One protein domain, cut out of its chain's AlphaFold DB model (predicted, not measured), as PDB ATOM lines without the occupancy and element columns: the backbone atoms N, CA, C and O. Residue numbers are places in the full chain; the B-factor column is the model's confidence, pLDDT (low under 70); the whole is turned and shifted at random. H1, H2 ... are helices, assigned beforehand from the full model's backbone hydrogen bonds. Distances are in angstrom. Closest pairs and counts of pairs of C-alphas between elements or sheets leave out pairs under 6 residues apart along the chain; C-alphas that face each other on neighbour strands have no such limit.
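AT A GLANCE: This is residues 2 to 71, 83 to 96 and 112 to 153 of the 161 residues of the protein "NADH dehydrogenase subunit 6" of Bemisia afer (UniProt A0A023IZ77). H2 and H3 form a long hairpin, H1 is beside H2, H4 beside H1, and residues 133 to 152 of H6 stick out past H5. The printed part has 126 residues with six named helices, H1 to H6, all helix. It is loose, radius of gyration of the C-alphas 19.1 A, and flat, 52 by 50 by 19 A.

HOW THE PARTS SIT: H3, residues 40 to 67, and H2, residues 15 to 35, form a hairpin, closest C-alphas Ser 30 and Ser 43, 5.0 A apart. H1, residues 2 to 13, forms another with H2. H4, residues 83 to 96, only just touches H1, with 3 pairs of C-alphas within 8 A. H5, residues 112 to 125, touches H3 at a steep tilt of 69 degrees, only just short of perpendicular. H6, residues 130 to 152, touches no helix.

IN THESE COORDINATES: H3 runs 41.0 A from C-alpha 40 at (28.841, 40.394, 35.444) to C-alpha 67 at (19.619, 63.082, 2.509).

THE WHOLE: Residues 72 to 82 and 97 to 111 are not printed, across gaps of 20.7 A and 25.8 A; 39 printed residues have pLDDT under 70.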
ATOM      1  N   GLU A   2       6.397  53.146  32.227       62.28
ATOM      2  CA  GLU A   2       6.723  54.566  31.994       62.28
ATOM      3  C   GLU A   2       7.978  54.793  31.136       62.28
ATOM      4  O   GLU A   2       7.966  55.632  30.246       62.28
ATOM      5  N   LEU A   3       9.025  53.979  31.315       64.00
ATOM      6  CA  LEU A   3      10.256  54.068  30.516       64.00
ATOM      7  C   LEU A   3      10.025  53.697  29.037       64.00
ATOM      8  O   LEU A   3      10.585  54.319  28.138       64.00
ATOM      9  N   ILE A   4       9.140  52.727  28.779       64.50
ATOM     10  CA  ILE A   4       8.751  52.310  27.423       64.50
ATOM     11  C   ILE A   4       7.925  53.414  26.758       64.50
ATOM     12  O   ILE A   4       8.177  53.760  25.609       64.50
ATOM     13  N   LEU A   5       6.979  54.008  27.492       60.78
ATOM     14  CA  LEU A   5       6.159  55.119  27.009       60.78
ATOM     15  C   LEU A   5       7.027  56.358  26.728       60.78
ATOM     16  O   LEU A   5       6.866  57.002  25.694       60.78
ATOM     17  N   GLY A   6       8.024  56.613  27.582       63.50
ATOM     18  CA  GLY A   6       9.065  57.614  27.360       63.50
ATOM     19  C   GLY A   6       9.844  57.369  26.067       63.50
ATOM     20  O   GLY A   6       9.908  58.257  25.229       63.50
ATOM     21  N   LEU A   7      10.372  56.160  25.848       62.09
ATOM     22  CA  LEU A   7      11.102  55.819  24.617       62.09
ATOM     23  C   LEU A   7      10.245  55.960  23.350       62.09
ATOM     24  O   LEU A   7      10.727  56.485  22.347       62.09
ATOM     25  N   VAL A   8       8.980  55.531  23.398       64.50
ATOM     26  CA  VAL A   8       8.041  55.672  22.273       64.50
ATOM     27  C   VAL A   8       7.803  57.146  21.953       64.50
ATOM     28  O   VAL A   8       7.870  57.525  20.787       64.50
ATOM     29  N   LEU A   9       7.607  57.993  22.969       61.75
ATOM     30  CA  LEU A   9       7.466  59.435  22.771       61.75
ATOM     31  C   LEU A   9       8.737  60.051  22.175       61.75
ATOM     32  O   LEU A   9       8.638  60.797  21.206       61.75
ATOM     33  N   LEU A  10       9.930  59.701  22.669       64.00
ATOM     34  CA  LEU A  10      11.194  60.230  22.135       64.00
ATOM     35  C   LEU A  10      11.412  59.876  20.654       64.00
ATOM     36  O   LEU A  10      11.951  60.696  19.906       64.00
ATOM     37  N   GLY A  11      10.953  58.696  20.222       60.56
ATOM     38  CA  GLY A  11      11.021  58.247  18.829       60.56
ATOM     39  C   GLY A  11      10.177  59.053  17.852       60.56
ATOM     40  O   GLY A  11      10.552  59.172  16.689       60.56
ATOM     41  N   VAL A  12       9.080  59.648  18.321       64.44
ATOM     42  CA  VAL A  12       8.217  60.499  17.490       64.44
ATOM     43  C   VAL A  12       8.877  61.855  17.205       64.44
ATOM     44  O   VAL A  12       8.622  62.445  16.160       64.44
ATOM     45  N   TYR A  13       9.744  62.350  18.099       62.91
ATOM     46  CA  TYR A  13      10.297  63.707  17.996       62.91
ATOM     47  C   TYR A  13      11.591  63.796  17.194       62.91
ATOM     48  O   TYR A  13      11.722  64.664  16.334       62.91
ATOM     49  N   SER A  14      12.578  62.949  17.490       70.56
ATOM     50  CA  SER A  14      13.787  62.883  16.669       70.56
ATOM     51  C   SER A  14      14.502  61.540  16.827       70.56
ATOM     52  O   SER A  14      14.717  61.077  17.953       70.56
ATOM     53  N   PRO A  15      14.945  60.924  15.718       73.62
ATOM     54  CA  PRO A  15      15.617  59.627  15.762       73.62
ATOM     55  C   PRO A  15      16.943  59.682  16.539       73.62
ATOM     56  O   PRO A  15      17.305  58.722  17.213       73.62
ATOM     57  N   MET A  16      17.640  60.825  16.515       75.38
ATOM     58  CA  MET A  16      18.872  61.039  17.285       75.38
ATOM     59  C   MET A  16      18.637  60.992  18.795       75.38
ATOM     60  O   MET A  16      19.410  60.380  19.530       75.38
ATOM     61  N   LEU A  17      17.558  61.612  19.273       74.75
ATOM     62  CA  LEU A  17      17.253  61.637  20.697       74.75
ATOM     63  C   LEU A  17      16.753  60.270  21.181       74.75
ATOM     64  O   LEU A  17      17.089  59.862  22.292       74.75
ATOM     65  N   LEU A  18      16.057  59.514  20.324       77.44
ATOM     66  CA  LEU A  18      15.755  58.105  20.587       77.44
ATOM     67  C   LEU A  18      17.031  57.276  20.772       77.44
ATOM     68  O   LEU A  18      17.098  56.501  21.722       77.44
ATOM     69  N   ILE A  19      18.053  57.459  19.928       83.06
ATOM     70  CA  ILE A  19      19.334  56.745  20.071       83.06
ATOM     71  C   ILE A  19      19.989  57.066  21.418       83.06
ATOM     72  O   ILE A  19      20.379  56.153  22.142       83.06
ATOM     73  N   ILE A  20      20.065  58.348  21.785       80.31
ATOM     74  CA  ILE A  20      20.647  58.779  23.065       80.31
ATOM     75  C   ILE A  20      19.857  58.194  24.246       80.31
ATOM     76  O   ILE A  20      20.452  57.681  25.195       80.31
ATOM     77  N   GLY A  21      18.523  58.211  24.177       78.38
ATOM     78  CA  GLY A  21      17.661  57.602  25.193       78.38
ATOM     79  C   GLY A  21      17.866  56.090  25.317       78.38
ATOM     80  O   GLY A  21      17.905  55.562  26.428       78.38
ATOM     81  N   LEU A  22      18.063  55.398  24.194       83.06
ATOM     82  CA  LEU A  22      18.315  53.960  24.155       83.06
ATOM     83  C   LEU A  22      19.677  53.622  24.782       83.06
ATOM     84  O   LEU A  22      19.755  52.702  25.593       83.06
ATOM     85  N   VAL A  23      20.726  54.413  24.518       87.12
ATOM     86  CA  VAL A  23      22.028  54.271  25.203       87.12
ATOM     87  C   VAL A  23      21.880  54.465  26.715       87.12
ATOM     88  O   VAL A  23      22.383  53.651  27.487       87.12
ATOM     89  N   GLY A  24      21.150  55.496  27.152       82.62
ATOM     90  CA  GLY A  24      20.890  55.726  28.576       82.62
ATOM     91  C   GLY A  24      20.153  54.558  29.245       82.62
ATOM     92  O   GLY A  24      20.536  54.122  30.331       82.62
ATOM     93  N   ALA A  25      19.144  54.000  28.572       82.62
ATOM     94  CA  ALA A  25      18.413  52.829  29.050       82.62
ATOM     95  C   ALA A  25      19.287  51.560  29.092       82.62
ATOM     96  O   ALA A  25      19.161  50.752  30.008       82.62
ATOM     97  N   LEU A  26      20.207  51.379  28.141       88.25
ATOM     98  CA  LEU A  26      21.142  50.248  28.160       88.25
ATOM     99  C   LEU A  26      22.102  50.320  29.343       88.25
ATOM    100  O   LEU A  26      22.368  49.296  29.970       88.25
ATOM    101  N   ILE A  27      22.592  51.519  29.667       85.75
ATOM    102  CA  ILE A  27      23.448  51.736  30.837       85.75
ATOM    103  C   ILE A  27      22.670  51.445  32.125       85.75
ATOM    104  O   ILE A  27      23.197  50.794  33.022       85.75
ATOM    105  N   SER A  28      21.406  51.866  32.235       82.50
ATOM    106  CA  SER A  28      20.624  51.585  33.446       82.50
ATOM    107  C   SER A  28      20.332  50.090  33.621       82.50
ATOM    108  O   SER A  28      20.464  49.570  34.729       82.50
ATOM    109  N   VAL A  29      20.014  49.375  32.537       86.00
ATOM    110  CA  VAL A  29      19.790  47.921  32.567       86.00
ATOM    111  C   VAL A  29      21.077  47.158  32.892       86.00
ATOM    112  O   VAL A  29      21.041  46.220  33.690       86.00
ATOM    113  N   SER A  30      22.221  47.547  32.321       88.69
ATOM    114  CA  SER A  30      23.492  46.867  32.598       88.69
ATOM    115  C   SER A  30      23.939  47.064  34.048       88.69
ATOM    116  O   SER A  30      24.345  46.097  34.692       88.69
ATOM    117  N   LEU A  31      23.775  48.267  34.607       83.12
ATOM    118  CA  LEU A  31      24.041  48.530  36.022       83.12
ATOM    119  C   LEU A  31      23.074  47.768  36.936       83.12
ATOM    120  O   LEU A  31      23.504  47.217  37.946       83.12
ATOM    121  N   PHE A  32      21.792  47.667  36.571       80.88
ATOM    122  CA  PHE A  32      20.827  46.863  37.324       80.88
ATOM    123  C   PHE A  32      21.236  45.383  37.384       80.88
ATOM    124  O   PHE A  32      21.212  44.784  38.456       80.88
ATOM    125  N   LEU A  33      21.677  44.797  36.266       82.94
ATOM    126  CA  LEU A  33      22.161  43.410  36.235       82.94
ATOM    127  C   LEU A  33      23.400  43.197  37.113       82.94
ATOM    128  O   LEU A  33      23.505  42.169  37.781       82.94
ATOM    129  N   VAL A  34      24.321  44.165  37.135       82.56
ATOM    130  CA  VAL A  34      25.531  44.094  37.966       82.56
ATOM    131  C   VAL A  34      25.199  44.226  39.449       82.56
ATOM    132  O   VAL A  34      25.664  43.418  40.242       82.56
ATOM    133  N   PHE A  35      24.399  45.216  39.843       76.81
ATOM    134  CA  PHE A  35      24.169  45.488  41.261       76.81
ATOM    135  C   PHE A  35      23.078  44.614  41.876       76.81
ATOM    136  O   PHE A  35      23.222  44.181  43.011       76.81
ATOM    137  N   VAL A  36      21.987  44.336  41.161       73.69
ATOM    138  CA  VAL A  36      20.837  43.621  41.738       73.69
ATOM    139  C   VAL A  36      20.955  42.117  41.539       73.69
ATOM    140  O   VAL A  36      20.703  41.351  42.464       73.69
ATOM    141  N   VAL A  37      21.336  41.685  40.336       77.19
ATOM    142  CA  VAL A  37      21.395  40.256  39.980       77.19
ATOM    143  C   VAL A  37      22.803  39.680  40.179       77.19
ATOM    144  O   VAL A  37      22.965  38.465  40.232       77.19
ATOM    145  N   ASN A  38      23.814  40.542  40.349       76.50
ATOM    146  CA  ASN A  38      25.219  40.162  40.502       76.50
ATOM    147  C   ASN A  38      25.754  39.343  39.311       76.50
ATOM    148  O   ASN A  38      26.630  38.497  39.478       76.50
ATOM    149  N   THR A  39      25.223  39.600  38.106       83.12
ATOM    150  CA  THR A  39      25.633  38.899  36.884       83.12
ATOM    151  C   THR A  39      26.526  39.753  35.999       83.12
ATOM    152  O   THR A  39      26.039  40.577  35.217       83.12
ATOM    153  N   TYR A  40      27.840  39.562  36.117       84.81
ATOM    154  CA  TYR A  40      28.841  40.394  35.444       84.81
ATOM    155  C   TYR A  40      29.067  40.003  33.983       84.81
ATOM    156  O   TYR A  40      29.196  40.873  33.123       84.81
ATOM    157  N   LEU A  41      29.110  38.705  33.671       84.75
ATOM    158  CA  LEU A  41      29.376  38.260  32.304       84.75
ATOM    159  C   LEU A  41      28.167  38.550  31.413       84.75
ATOM    160  O   LEU A  41      28.314  39.053  30.299       84.75
ATOM    161  N   TYR A  42      26.960  38.295  31.919       86.69
ATOM    162  CA  TYR A  42      25.733  38.577  31.180       86.69
ATOM    163  C   TYR A  42      25.501  40.073  30.962       86.69
ATOM    164  O   TYR A  42      25.130  40.459  29.854       86.69
ATOM    165  N   SER A  43      25.758  40.929  31.957       90.12
ATOM    166  CA  SER A  43      25.633  42.383  31.776       90.12
ATOM    167  C   SER A  43      26.606  42.905  30.718       90.12
ATOM    168  O   SER A  43      26.220  43.725  29.882       90.12
ATOM    169  N   TYR A  44      27.828  42.366  30.681       89.69
ATOM    170  CA  TYR A  44      28.812  42.674  29.649       89.69
ATOM    171  C   TYR A  44      28.362  42.211  28.255       89.69
ATOM    172  O   TYR A  44      28.406  43.000  27.310       89.69
ATOM    173  N   LEU A  45      27.873  40.971  28.112       90.44
ATOM    174  CA  LEU A  45      27.362  40.462  26.831       90.44
ATOM    175  C   LEU A  45      26.174  41.280  26.315       90.44
ATOM    176  O   LEU A  45      26.139  41.629  25.135       90.44
ATOM    177  N   VAL A  46      25.226  41.616  27.194       90.69
ATOM    178  CA  VAL A  46      24.078  42.472  26.864       90.69
ATOM    179  C   VAL A  46      24.573  43.833  26.385       90.69
ATOM    180  O   VAL A  46      24.185  44.283  25.309       90.69
ATOM    181  N   PHE A  47      25.481  44.470  27.124       92.19
ATOM    182  CA  PHE A  47      26.011  45.775  26.743       92.19
ATOM    183  C   PHE A  47      26.705  45.741  25.373       92.19
ATOM    184  O   PHE A  47      26.384  46.550  24.504       92.19
ATOM    185  N   MET A  48      27.595  44.773  25.138       92.25
ATOM    186  CA  MET A  48      28.320  44.641  23.871       92.25
ATOM    187  C   MET A  48      27.384  44.397  22.681       92.25
ATOM    188  O   MET A  48      27.514  45.052  21.642       92.25
ATOM    189  N   LEU A  49      26.416  43.485  22.829       92.38
ATOM    190  CA  LEU A  49      25.486  43.132  21.759       92.38
ATOM    191  C   LEU A  49      24.619  44.334  21.382       92.38
ATOM    192  O   LEU A  49      24.528  44.692  20.206       92.38
ATOM    193  N   PHE A  50      24.027  45.007  22.365       92.06
ATOM    194  CA  PHE A  50      23.151  46.136  22.083       92.06
ATOM    195  C   PHE A  50      23.906  47.370  21.587       92.06
ATOM    196  O   PHE A  50      23.415  48.031  20.673       92.06
ATOM    197  N   MET A  51      25.114  47.654  22.089       90.38
ATOM    198  CA  MET A  51      25.926  48.756  21.560       90.38
ATOM    199  C   MET A  51      26.261  48.550  20.079       90.38
ATOM    200  O   MET A  51      26.195  49.506  19.308       90.38
ATOM    201  N   SER A  52      26.519  47.310  19.645       93.25
ATOM    202  CA  SER A  52      26.735  47.020  18.220       93.25
ATOM    203  C   SER A  52      25.503  47.349  17.361       93.25
ATOM    204  O   SER A  52      25.629  47.980  16.309       93.25
ATOM    205  N   GLY A  53      24.298  47.018  17.840       90.94
ATOM    206  CA  GLY A  53      23.043  47.354  17.163       90.94
ATOM    207  C   GLY A  53      22.763  48.858  17.133       90.94
ATOM    208  O   GLY A  53      22.364  49.390  16.097       90.94
ATOM    209  N   VAL A  54      23.026  49.563  18.236       89.06
ATOM    210  CA  VAL A  54      22.843  51.020  18.327       89.06
ATOM    211  C   VAL A  54      23.749  51.764  17.349       89.06
ATOM    212  O   VAL A  54      23.297  52.715  16.714       89.06
ATOM    213  N   VAL A  55      24.996  51.320  17.165       90.25
ATOM    214  CA  VAL A  55      25.918  51.929  16.192       90.25
ATOM    215  C   VAL A  55      25.398  51.776  14.759       90.25
ATOM    216  O   VAL A  55      25.431  52.740  13.993       90.25
ATOM    217  N   ILE A  56      24.862  50.607  14.392       89.00
ATOM    218  CA  ILE A  56      24.252  50.394  13.067       89.00
ATOM    219  C   ILE A  56      23.027  51.299  12.885       89.00
ATOM    220  O   ILE A  56      22.868  51.920  11.833       89.00
ATOM    221  N   LEU A  57      22.190  51.422  13.918       85.75
ATOM    222  CA  LEU A  57      21.017  52.294  13.900       85.75
ATOM    223  C   LEU A  57      21.422  53.768  13.740       85.75
ATOM    224  O   LEU A  57      20.815  54.488  12.950       85.75
ATOM    225  N   LEU A  58      22.495  54.199  14.408       84.62
ATOM    226  CA  LEU A  58      23.060  55.539  14.255       84.62
ATOM    227  C   LEU A  58      23.551  55.781  12.827       84.62
ATOM    228  O   LEU A  58      23.196  56.798  12.238       84.62
ATOM    229  N   MET A  59      24.302  54.846  12.235       84.06
ATOM    230  CA  MET A  59      24.745  54.967  10.839       84.06
ATOM    231  C   MET A  59      23.561  55.085   9.874       84.06
ATOM    232  O   MET A  59      23.583  55.925   8.973       84.06
ATOM    233  N   TYR A  60      22.511  54.290  10.086       84.12
ATOM    234  CA  TYR A  60      21.305  54.331   9.263       84.12
ATOM    235  C   TYR A  60      20.588  55.686   9.359       84.12
ATOM    236  O   TYR A  60      20.274  56.298   8.338       84.12
ATOM    237  N   MET A  61      20.383  56.192  10.578       78.06
ATOM    238  CA  MET A  61      19.700  57.469  10.801       78.06
ATOM    239  C   MET A  61      20.529  58.663  10.321       78.06
ATOM    240  O   MET A  61      19.974  59.576   9.714       78.06
ATOM    241  N   CYS A  62      21.854  58.643  10.501       73.75
ATOM    242  CA  CYS A  62      22.754  59.633   9.902       73.75
ATOM    243  C   CYS A  62      22.640  59.649   8.373       73.75
ATOM    244  O   CYS A  62      22.608  60.726   7.779       73.75
ATOM    245  N   GLY A  63      22.530  58.477   7.741       71.62
ATOM    246  CA  GLY A  63      22.311  58.369   6.299       71.62
ATOM    247  C   GLY A  63      21.024  59.056   5.840       71.62
ATOM    248  O   GLY A  63      21.042  59.770   4.844       71.62
ATOM    249  N   ILE A  64      19.927  58.904   6.586       71.31
ATOM    250  CA  ILE A  64      18.637  59.535   6.261       71.31
ATOM    251  C   ILE A  64      18.688  61.052   6.475       71.31
ATOM    252  O   ILE A  64      18.302  61.808   5.589       71.31
ATOM    253  N   ILE A  65      19.219  61.508   7.614       68.81
ATOM    254  CA  ILE A  65      19.284  62.938   7.968       68.81
ATOM    255  C   ILE A  65      20.169  63.726   6.987       68.81
ATOM    256  O   ILE A  65      19.897  64.890   6.704       68.81
ATOM    257  N   LEU A  66      21.225  63.110   6.441       64.00
ATOM    258  CA  LEU A  66      22.069  63.744   5.420       64.00
ATOM    259  C   LEU A  66      21.349  63.922   4.074       64.00
ATOM    260  O   LEU A  66      21.681  64.844   3.329       64.00
ATOM    261  N   ILE A  67      20.388  63.050   3.760       64.69
ATOM    262  CA  ILE A  67      19.619  63.082   2.509       64.69
ATOM    263  C   ILE A  67      18.434  64.048   2.634       64.69
ATOM    264  O   ILE A  67      18.177  64.840   1.728       64.69
ATOM    265  N   GLU A  68      17.745  64.037   3.773       60.16
ATOM    266  CA  GLU A  68      16.616  64.915   4.072       60.16
ATOM    267  C   GLU A  68      17.100  66.121   4.888       60.16
ATOM    268  O   GLU A  68      17.058  66.133   6.115       60.16
ATOM    269  N   LYS A  69      17.576  67.168   4.203       56.03
ATOM    270  CA  LYS A  69      18.176  68.386   4.797       56.03
ATOM    271  C   LYS A  69      17.239  69.221   5.699       56.03
ATOM    272  O   LYS A  69      17.525  70.384   5.975       56.03
ATOM    273  N   SER A  70      16.104  68.703   6.151       53.00
ATOM    274  CA  SER A  70      15.062  69.499   6.790       53.00
ATOM    275  C   SER A  70      14.211  68.676   7.746       53.00
ATOM    276  O   SER A  70      13.347  67.933   7.304       53.00
ATOM    277  N   LEU A  71      14.407  68.887   9.049       51.28
ATOM    278  CA  LEU A  71      13.326  68.953  10.050       51.28
ATOM    279  C   LEU A  71      13.830  69.555  11.379       51.28
ATOM    280  O   LEU A  71      13.368  69.221  12.463       51.28
ATOM    281  N   GLY A  83      12.512  67.818  29.376       62.50
ATOM    282  CA  GLY A  83      11.934  68.134  30.682       62.50
ATOM    283  C   GLY A  83      11.035  67.016  31.222       62.50
ATOM    284  O   GLY A  83      11.228  66.570  32.353       62.50
ATOM    285  N   LEU A  84      10.116  66.487  30.407       59.66
ATOM    286  CA  LEU A  84       9.227  65.386  30.808       59.66
ATOM    287  C   LEU A  84       9.978  64.076  31.081       59.66
ATOM    288  O   LEU A  84       9.690  63.406  32.071       59.66
ATOM    289  N   VAL A  85      10.979  63.732  30.268       62.41
ATOM    290  CA  VAL A  85      11.812  62.544  30.521       62.41
ATOM    291  C   VAL A  85      12.633  62.711  31.798       62.41
ATOM    292  O   VAL A  85      12.741  61.769  32.580       62.41
ATOM    293  N   SER A  86      13.158  63.913  32.059       61.84
ATOM    294  CA  SER A  86      13.894  64.190  33.296       61.84
ATOM    295  C   SER A  86      13.006  64.083  34.542       61.84
ATOM    296  O   SER A  86      13.439  63.518  35.542       61.84
ATOM    297  N   MET A  87      11.740  64.510  34.466       59.81
ATOM    298  CA  MET A  87      10.765  64.360  35.555       59.81
ATOM    299  C   MET A  87      10.437  62.888  35.847       59.81
ATOM    300  O   MET A  87      10.415  62.492  37.012       59.81
ATOM    301  N   VAL A  88      10.244  62.058  34.814       64.31
ATOM    302  CA  VAL A  88      10.011  60.610  34.987       64.31
ATOM    303  C   VAL A  88      11.237  59.933  35.606       64.31
ATOM    304  O   VAL A  88      11.105  59.148  36.542       64.31
ATOM    305  N   LEU A  89      12.445  60.284  35.151       61.78
ATOM    306  CA  LEU A  89      13.682  59.753  35.727       61.78
ATOM    307  C   LEU A  89      13.825  60.141  37.205       61.78
ATOM    308  O   LEU A  89      14.047  59.265  38.040       61.78
ATOM    309  N   VAL A  90      13.622  61.412  37.560       63.91
ATOM    310  CA  VAL A  90      13.686  61.879  38.957       63.91
ATOM    311  C   VAL A  90      12.627  61.194  39.833       63.91
ATOM    312  O   VAL A  90      12.930  60.812  40.963       63.91
ATOM    313  N   GLY A  91      11.425  60.940  39.305       60.72
ATOM    314  CA  GLY A  91      10.393  60.155  39.991       60.72
ATOM    315  C   GLY A  91      10.842  58.727  40.318       60.72
ATOM    316  O   GLY A  91      10.646  58.258  41.440       60.72
ATOM    317  N   THR A  92      11.522  58.054  39.382       60.47
ATOM    318  CA  THR A  92      12.055  56.701  39.627       60.47
ATOM    319  C   THR A  92      13.198  56.680  40.643       60.47
ATOM    320  O   THR A  92      13.241  55.782  41.485       60.47
ATOM    321  N   PHE A  93      14.082  57.685  40.638       57.59
ATOM    322  CA  PHE A  93      15.147  57.795  41.640       57.59
ATOM    323  C   PHE A  93      14.589  58.053  43.044       57.59
ATOM    324  O   PHE A  93      15.016  57.395  43.988       57.59
ATOM    325  N   ASN A  94      13.581  58.916  43.191       57.44
ATOM    326  CA  ASN A  94      12.956  59.155  44.496       57.44
ATOM    327  C   ASN A  94      12.206  57.921  45.031       57.44
ATOM    328  O   ASN A  94      12.214  57.683  46.237       57.44
ATOM    329  N   GLY A  95      11.624  57.092  44.156       54.94
ATOM    330  CA  GLY A  95      11.047  55.798  44.544       54.94
ATOM    331  C   GLY A  95      12.093  54.783  45.028       54.94
ATOM    332  O   GLY A  95      11.837  54.037  45.970       54.94
ATOM    333  N   LEU A  96      13.293  54.795  44.441       52.97
ATOM    334  CA  LEU A  96      14.422  53.948  44.853       52.97
ATOM    335  C   LEU A  96      15.026  54.374  46.202       52.97
ATOM    336  O   LEU A  96      15.455  53.519  46.974       52.97
ATOM    337  N   SER A 112      30.676  33.049  42.109       59.94
ATOM    338  CA  SER A 112      29.615  33.387  41.141       59.94
ATOM    339  C   SER A 112      30.135  33.610  39.712       59.94
ATOM    340  O   SER A 112      29.524  33.134  38.756       59.94
ATOM    341  N   LEU A 113      31.313  34.225  39.550       60.06
ATOM    342  CA  LEU A 113      31.900  34.519  38.232       60.06
ATOM    343  C   LEU A 113      32.198  33.255  37.410       60.06
ATOM    344  O   LEU A 113      31.941  33.205  36.207       60.06
ATOM    345  N   TYR A 114      32.717  32.210  38.058       64.44
ATOM    346  CA  TYR A 114      33.065  30.955  37.383       64.44
ATOM    347  C   TYR A 114      31.827  30.151  36.970       64.44
ATOM    348  O   TYR A 114      31.858  29.448  35.958       64.44
ATOM    349  N   PHE A 115      30.728  30.280  37.717       74.81
ATOM    350  CA  PHE A 115      29.473  29.604  37.403       74.81
ATOM    351  C   PHE A 115      28.841  30.131  36.108       74.81
ATOM    352  O   PHE A 115      28.405  29.341  35.269       74.81
ATOM    353  N   GLU A 116      28.841  31.449  35.898       74.94
ATOM    354  CA  GLU A 116      28.309  32.057  34.671       74.94
ATOM    355  C   GLU A 116      29.074  31.601  33.434       74.94
ATOM    356  O   GLU A 116      28.475  31.172  32.447       74.94
ATOM    357  N   PHE A 117      30.404  31.628  33.513       77.94
ATOM    358  CA  PHE A 117      31.260  31.196  32.417       77.94
ATOM    359  C   PHE A 117      31.050  29.714  32.087       77.94
ATOM    360  O   PHE A 117      30.906  29.353  30.919       77.94
ATOM    361  N   PHE A 118      30.955  28.856  33.107       78.94
ATOM    362  CA  PHE A 118      30.666  27.435  32.920       78.94
ATOM    363  C   PHE A 118      29.287  27.203  32.282       78.94
ATOM    364  O   PHE A 118      29.148  26.378  31.377       78.94
ATOM    365  N   SER A 119      28.275  27.968  32.702       78.31
ATOM    366  CA  SER A 119      26.927  27.909  32.129       78.31
ATOM    367  C   SER A 119      26.918  28.271  30.642       78.31
ATOM    368  O   SER A 119      26.287  27.574  29.851       78.31
ATOM    369  N   VAL A 120      27.643  29.319  30.234       78.94
ATOM    370  CA  VAL A 120      27.762  29.702  28.816       78.94
ATOM    371  C   VAL A 120      28.541  28.648  28.027       78.94
ATOM    372  O   VAL A 120      28.113  28.230  26.951       78.94
ATOM    373  N   MET A 121      29.644  28.149  28.586       78.12
ATOM    374  CA  MET A 121      30.463  27.118  27.949       78.12
ATOM    375  C   MET A 121      29.699  25.818  27.701       78.12
ATOM    376  O   MET A 121      29.920  25.165  26.681       78.12
ATOM    377  N   LYS A 122      28.734  25.465  28.556       76.25
ATOM    378  CA  LYS A 122      27.859  24.304  28.343       76.25
ATOM    379  C   LYS A 122      27.130  24.353  26.994       76.25
ATOM    380  O   LYS A 122      26.976  23.312  26.360       76.25
ATOM    381  N   PHE A 123      26.718  25.536  26.531       71.50
ATOM    382  CA  PHE A 123      26.071  25.696  25.223       71.50
ATOM    383  C   PHE A 123      27.045  25.528  24.051       71.50
ATOM    384  O   PHE A 123      26.640  25.065  22.988       71.50
ATOM    385  N   ILE A 124      28.321  25.870  24.244       71.44
ATOM    386  CA  ILE A 124      29.363  25.741  23.217       71.44
ATOM    387  C   ILE A 124      29.821  24.285  23.105       71.44
ATOM    388  O   ILE A 124      29.861  23.737  22.004       71.44
ATOM    389  N   TYR A 125      30.121  23.637  24.235       71.75
ATOM    390  CA  TYR A 125      30.622  22.259  24.262       71.75
ATOM    391  C   TYR A 125      29.550  21.222  23.921       71.75
ATOM    392  O   TYR A 125      29.867  20.184  23.347       71.75
ATOM    393  N   PHE A 126      28.279  21.498  24.227       70.88
ATOM    394  CA  PHE A 126      27.162  20.654  23.809       70.88
ATOM    395  C   PHE A 126      26.474  21.245  22.573       70.88
ATOM    396  O   PHE A 126      25.286  21.567  22.581       70.88
ATOM    397  N   SER A 127      27.245  21.401  21.496       57.78
ATOM    398  CA  SER A 127      26.849  22.100  20.263       57.78
ATOM    399  C   SER A 127      25.665  21.446  19.530       57.78
ATOM    400  O   SER A 127      25.020  22.100  18.713       57.78
ATOM    401  N   PHE A 128      25.343  20.186  19.853       59.94
ATOM    402  CA  PHE A 128      24.186  19.438  19.343       59.94
ATOM    403  C   PHE A 128      22.933  19.548  20.219       59.94
ATOM    404  O   PHE A 128      21.979  18.790  20.029       59.94
ATOM    405  N   ASN A 129      22.892  20.475  21.179       72.56
ATOM    406  CA  ASN A 129      21.627  20.765  21.836       72.56
ATOM    407  C   ASN A 129      20.628  21.269  20.783       72.56
ATOM    408  O   ASN A 129      20.957  22.125  19.964       72.56
ATOM    409  N   LEU A 130      19.389  20.782  20.808       79.62
ATOM    410  CA  LEU A 130      18.358  21.201  19.847       79.62
ATOM    411  C   LEU A 130      18.202  22.732  19.797       79.62
ATOM    412  O   LEU A 130      17.936  23.302  18.740       79.62
ATOM    413  N   PHE A 131      18.455  23.403  20.923       80.88
ATOM    414  CA  PHE A 131      18.458  24.858  21.029       80.88
ATOM    415  C   PHE A 131      19.550  25.550  20.201       80.88
ATOM    416  O   PHE A 131      19.248  26.522  19.515       80.88
ATOM    417  N   SER A 132      20.803  25.078  20.220       80.75
ATOM    418  CA  SER A 132      21.883  25.716  19.445       80.75
ATOM    419  C   SER A 132      21.654  25.555  17.945       80.75
ATOM    420  O   SER A 132      21.805  26.523  17.199       80.75
ATOM    421  N   LEU A 133      21.207  24.374  17.506       84.19
ATOM    422  CA  LEU A 133      20.830  24.138  16.109       84.19
ATOM    423  C   LEU A 133      19.672  25.044  15.672       84.19
ATOM    424  O   LEU A 133      19.744  25.642  14.599       84.19
ATOM    425  N   PHE A 134      18.647  25.203  16.514       89.00
ATOM    426  CA  PHE A 134      17.535  26.108  16.234       89.00
ATOM    427  C   PHE A 134      18.008  27.555  16.033       89.00
ATOM    428  O   PHE A 134      17.629  28.182  15.047       89.00
ATOM    429  N   PHE A 135      18.877  28.075  16.908       87.62
ATOM    430  CA  PHE A 135      19.390  29.442  16.773       87.62
ATOM    431  C   PHE A 135      20.246  29.643  15.518       87.62
ATOM    432  O   PHE A 135      20.117  30.675  14.863       87.62
ATOM    433  N   ILE A 136      21.080  28.665  15.149       89.38
ATOM    434  CA  ILE A 136      21.895  28.742  13.927       89.38
ATOM    435  C   ILE A 136      20.994  28.792  12.689       89.38
ATOM    436  O   ILE A 136      21.160  29.671  11.843       89.38
ATOM    437  N   VAL A 137      20.013  27.889  12.597       92.25
ATOM    438  CA  VAL A 137      19.067  27.856  11.471       92.25
ATOM    439  C   VAL A 137      18.227  29.133  11.429       92.25
ATOM    440  O   VAL A 137      18.052  29.711  10.358       92.25
ATOM    441  N   TYR A 138      17.764  29.620  12.581       94.50
ATOM    442  CA  TYR A 138      17.019  30.875  12.682       94.50
ATOM    443  C   TYR A 138      17.828  32.065  12.152       94.50
ATOM    444  O   TYR A 138      17.350  32.792  11.281       94.50
ATOM    445  N   LEU A 139      19.076  32.234  12.606       92.38
ATOM    446  CA  LEU A 139      19.950  33.310  12.132       92.38
ATOM    447  C   LEU A 139      20.250  33.194  10.633       92.38
ATOM    448  O   LEU A 139      20.283  34.208   9.935       92.38
ATOM    449  N   PHE A 140      20.418  31.972  10.122       95.44
ATOM    450  CA  PHE A 140      20.631  31.732   8.696       95.44
ATOM    451  C   PHE A 140      19.415  32.139   7.852       95.44
ATOM    452  O   PHE A 140      19.562  32.837   6.847       95.44
ATOM    453  N   ILE A 141      18.205  31.781   8.287       96.00
ATOM    454  CA  ILE A 141      16.960  32.195   7.628       96.00
ATOM    455  C   ILE A 141      16.807  33.720   7.680       96.00
ATOM    456  O   ILE A 141      16.493  34.334   6.660       96.00
ATOM    457  N   CYS A 142      17.081  34.356   8.826       95.00
ATOM    458  CA  CYS A 142      17.062  35.815   8.936       95.00
ATOM    459  C   CYS A 142      18.013  36.476   7.932       95.00
ATOM    460  O   CYS A 142      17.638  37.466   7.306       95.00
ATOM    461  N   LEU A 143      19.212  35.924   7.732       93.56
ATOM    462  CA  LEU A 143      20.177  36.449   6.766       93.56
ATOM    463  C   LEU A 143      19.648  36.368   5.328       93.56
ATOM    464  O   LEU A 143      19.757  37.347   4.590       93.56
ATOM    465  N   ILE A 144      19.024  35.249   4.945       94.50
ATOM    466  CA  ILE A 144      18.391  35.092   3.623       94.50
ATOM    467  C   ILE A 144      17.276  36.128   3.432       94.50
ATOM    468  O   ILE A 144      17.224  36.798   2.399       94.50
ATOM    469  N   ILE A 145      16.412  36.304   4.436       93.94
ATOM    470  CA  ILE A 145      15.309  37.273   4.384       93.94
ATOM    471  C   ILE A 145      15.849  38.700   4.239       93.94
ATOM    472  O   ILE A 145      15.389  39.446   3.376       93.94
ATOM    473  N   ILE A 146      16.847  39.080   5.042       90.12
ATOM    474  CA  ILE A 146      17.472  40.407   4.964       90.12
ATOM    475  C   ILE A 146      18.092  40.619   3.578       90.12
ATOM    476  O   ILE A 146      17.900  41.681   2.987       90.12
ATOM    477  N   TYR A 147      18.777  39.615   3.022       88.75
ATOM    478  CA  TYR A 147      19.344  39.688   1.675       88.75
ATOM    479  C   TYR A 147      18.267  39.931   0.606       88.75
ATOM    480  O   TYR A 147      18.443  40.791  -0.262       88.75
ATOM    481  N   GLU A 148      17.128  39.238   0.676       89.00
ATOM    482  CA  GLU A 148      16.021  39.472  -0.255       89.00
ATOM    483  C   GLU A 148      15.407  40.870  -0.124       89.00
ATOM    484  O   GLU A 148      15.108  41.500  -1.144       89.00
ATOM    485  N   ILE A 149      15.235  41.372   1.105       87.38
ATOM    486  CA  ILE A 149      14.714  42.724   1.361       87.38
ATOM    487  C   ILE A 149      15.673  43.766   0.780       87.38
ATOM    488  O   ILE A 149      15.251  44.632   0.015       87.38
ATOM    489  N   VAL A 150      16.973  43.652   1.068       84.19
ATOM    490  CA  VAL A 150      17.996  44.584   0.566       84.19
ATOM    491  C   VAL A 150      18.088  44.547  -0.962       84.19
ATOM    492  O   VAL A 150      18.290  45.587  -1.588       84.19
ATOM    493  N   LYS A 151      17.890  43.383  -1.593       81.25
ATOM    494  CA  LYS A 151      17.864  43.257  -3.059       81.25
ATOM    495  C   LYS A 151      16.673  43.987  -3.696       81.25
ATOM    496  O   LYS A 151      16.816  44.508  -4.802       81.25
ATOM    497  N   LYS A 152      15.509  43.996  -3.036       77.75
ATOM    498  CA  LYS A 152      14.260  44.585  -3.557       77.75
ATOM    499  C   LYS A 152      14.098  46.072  -3.212       77.75
ATOM    500  O   LYS A 152      13.502  46.802  -3.999       77.75
ATOM    501  N   CYS A 153      14.612  46.534  -2.074       68.94
ATOM    502  CA  CYS A 153      14.429  47.907  -1.601       68.94
ATOM    503  C   CYS A 153      15.511  48.876  -2.118       68.94
ATOM    504  O   CYS A 153      16.707  48.594  -2.089       68.94
TER     505      CYS A 153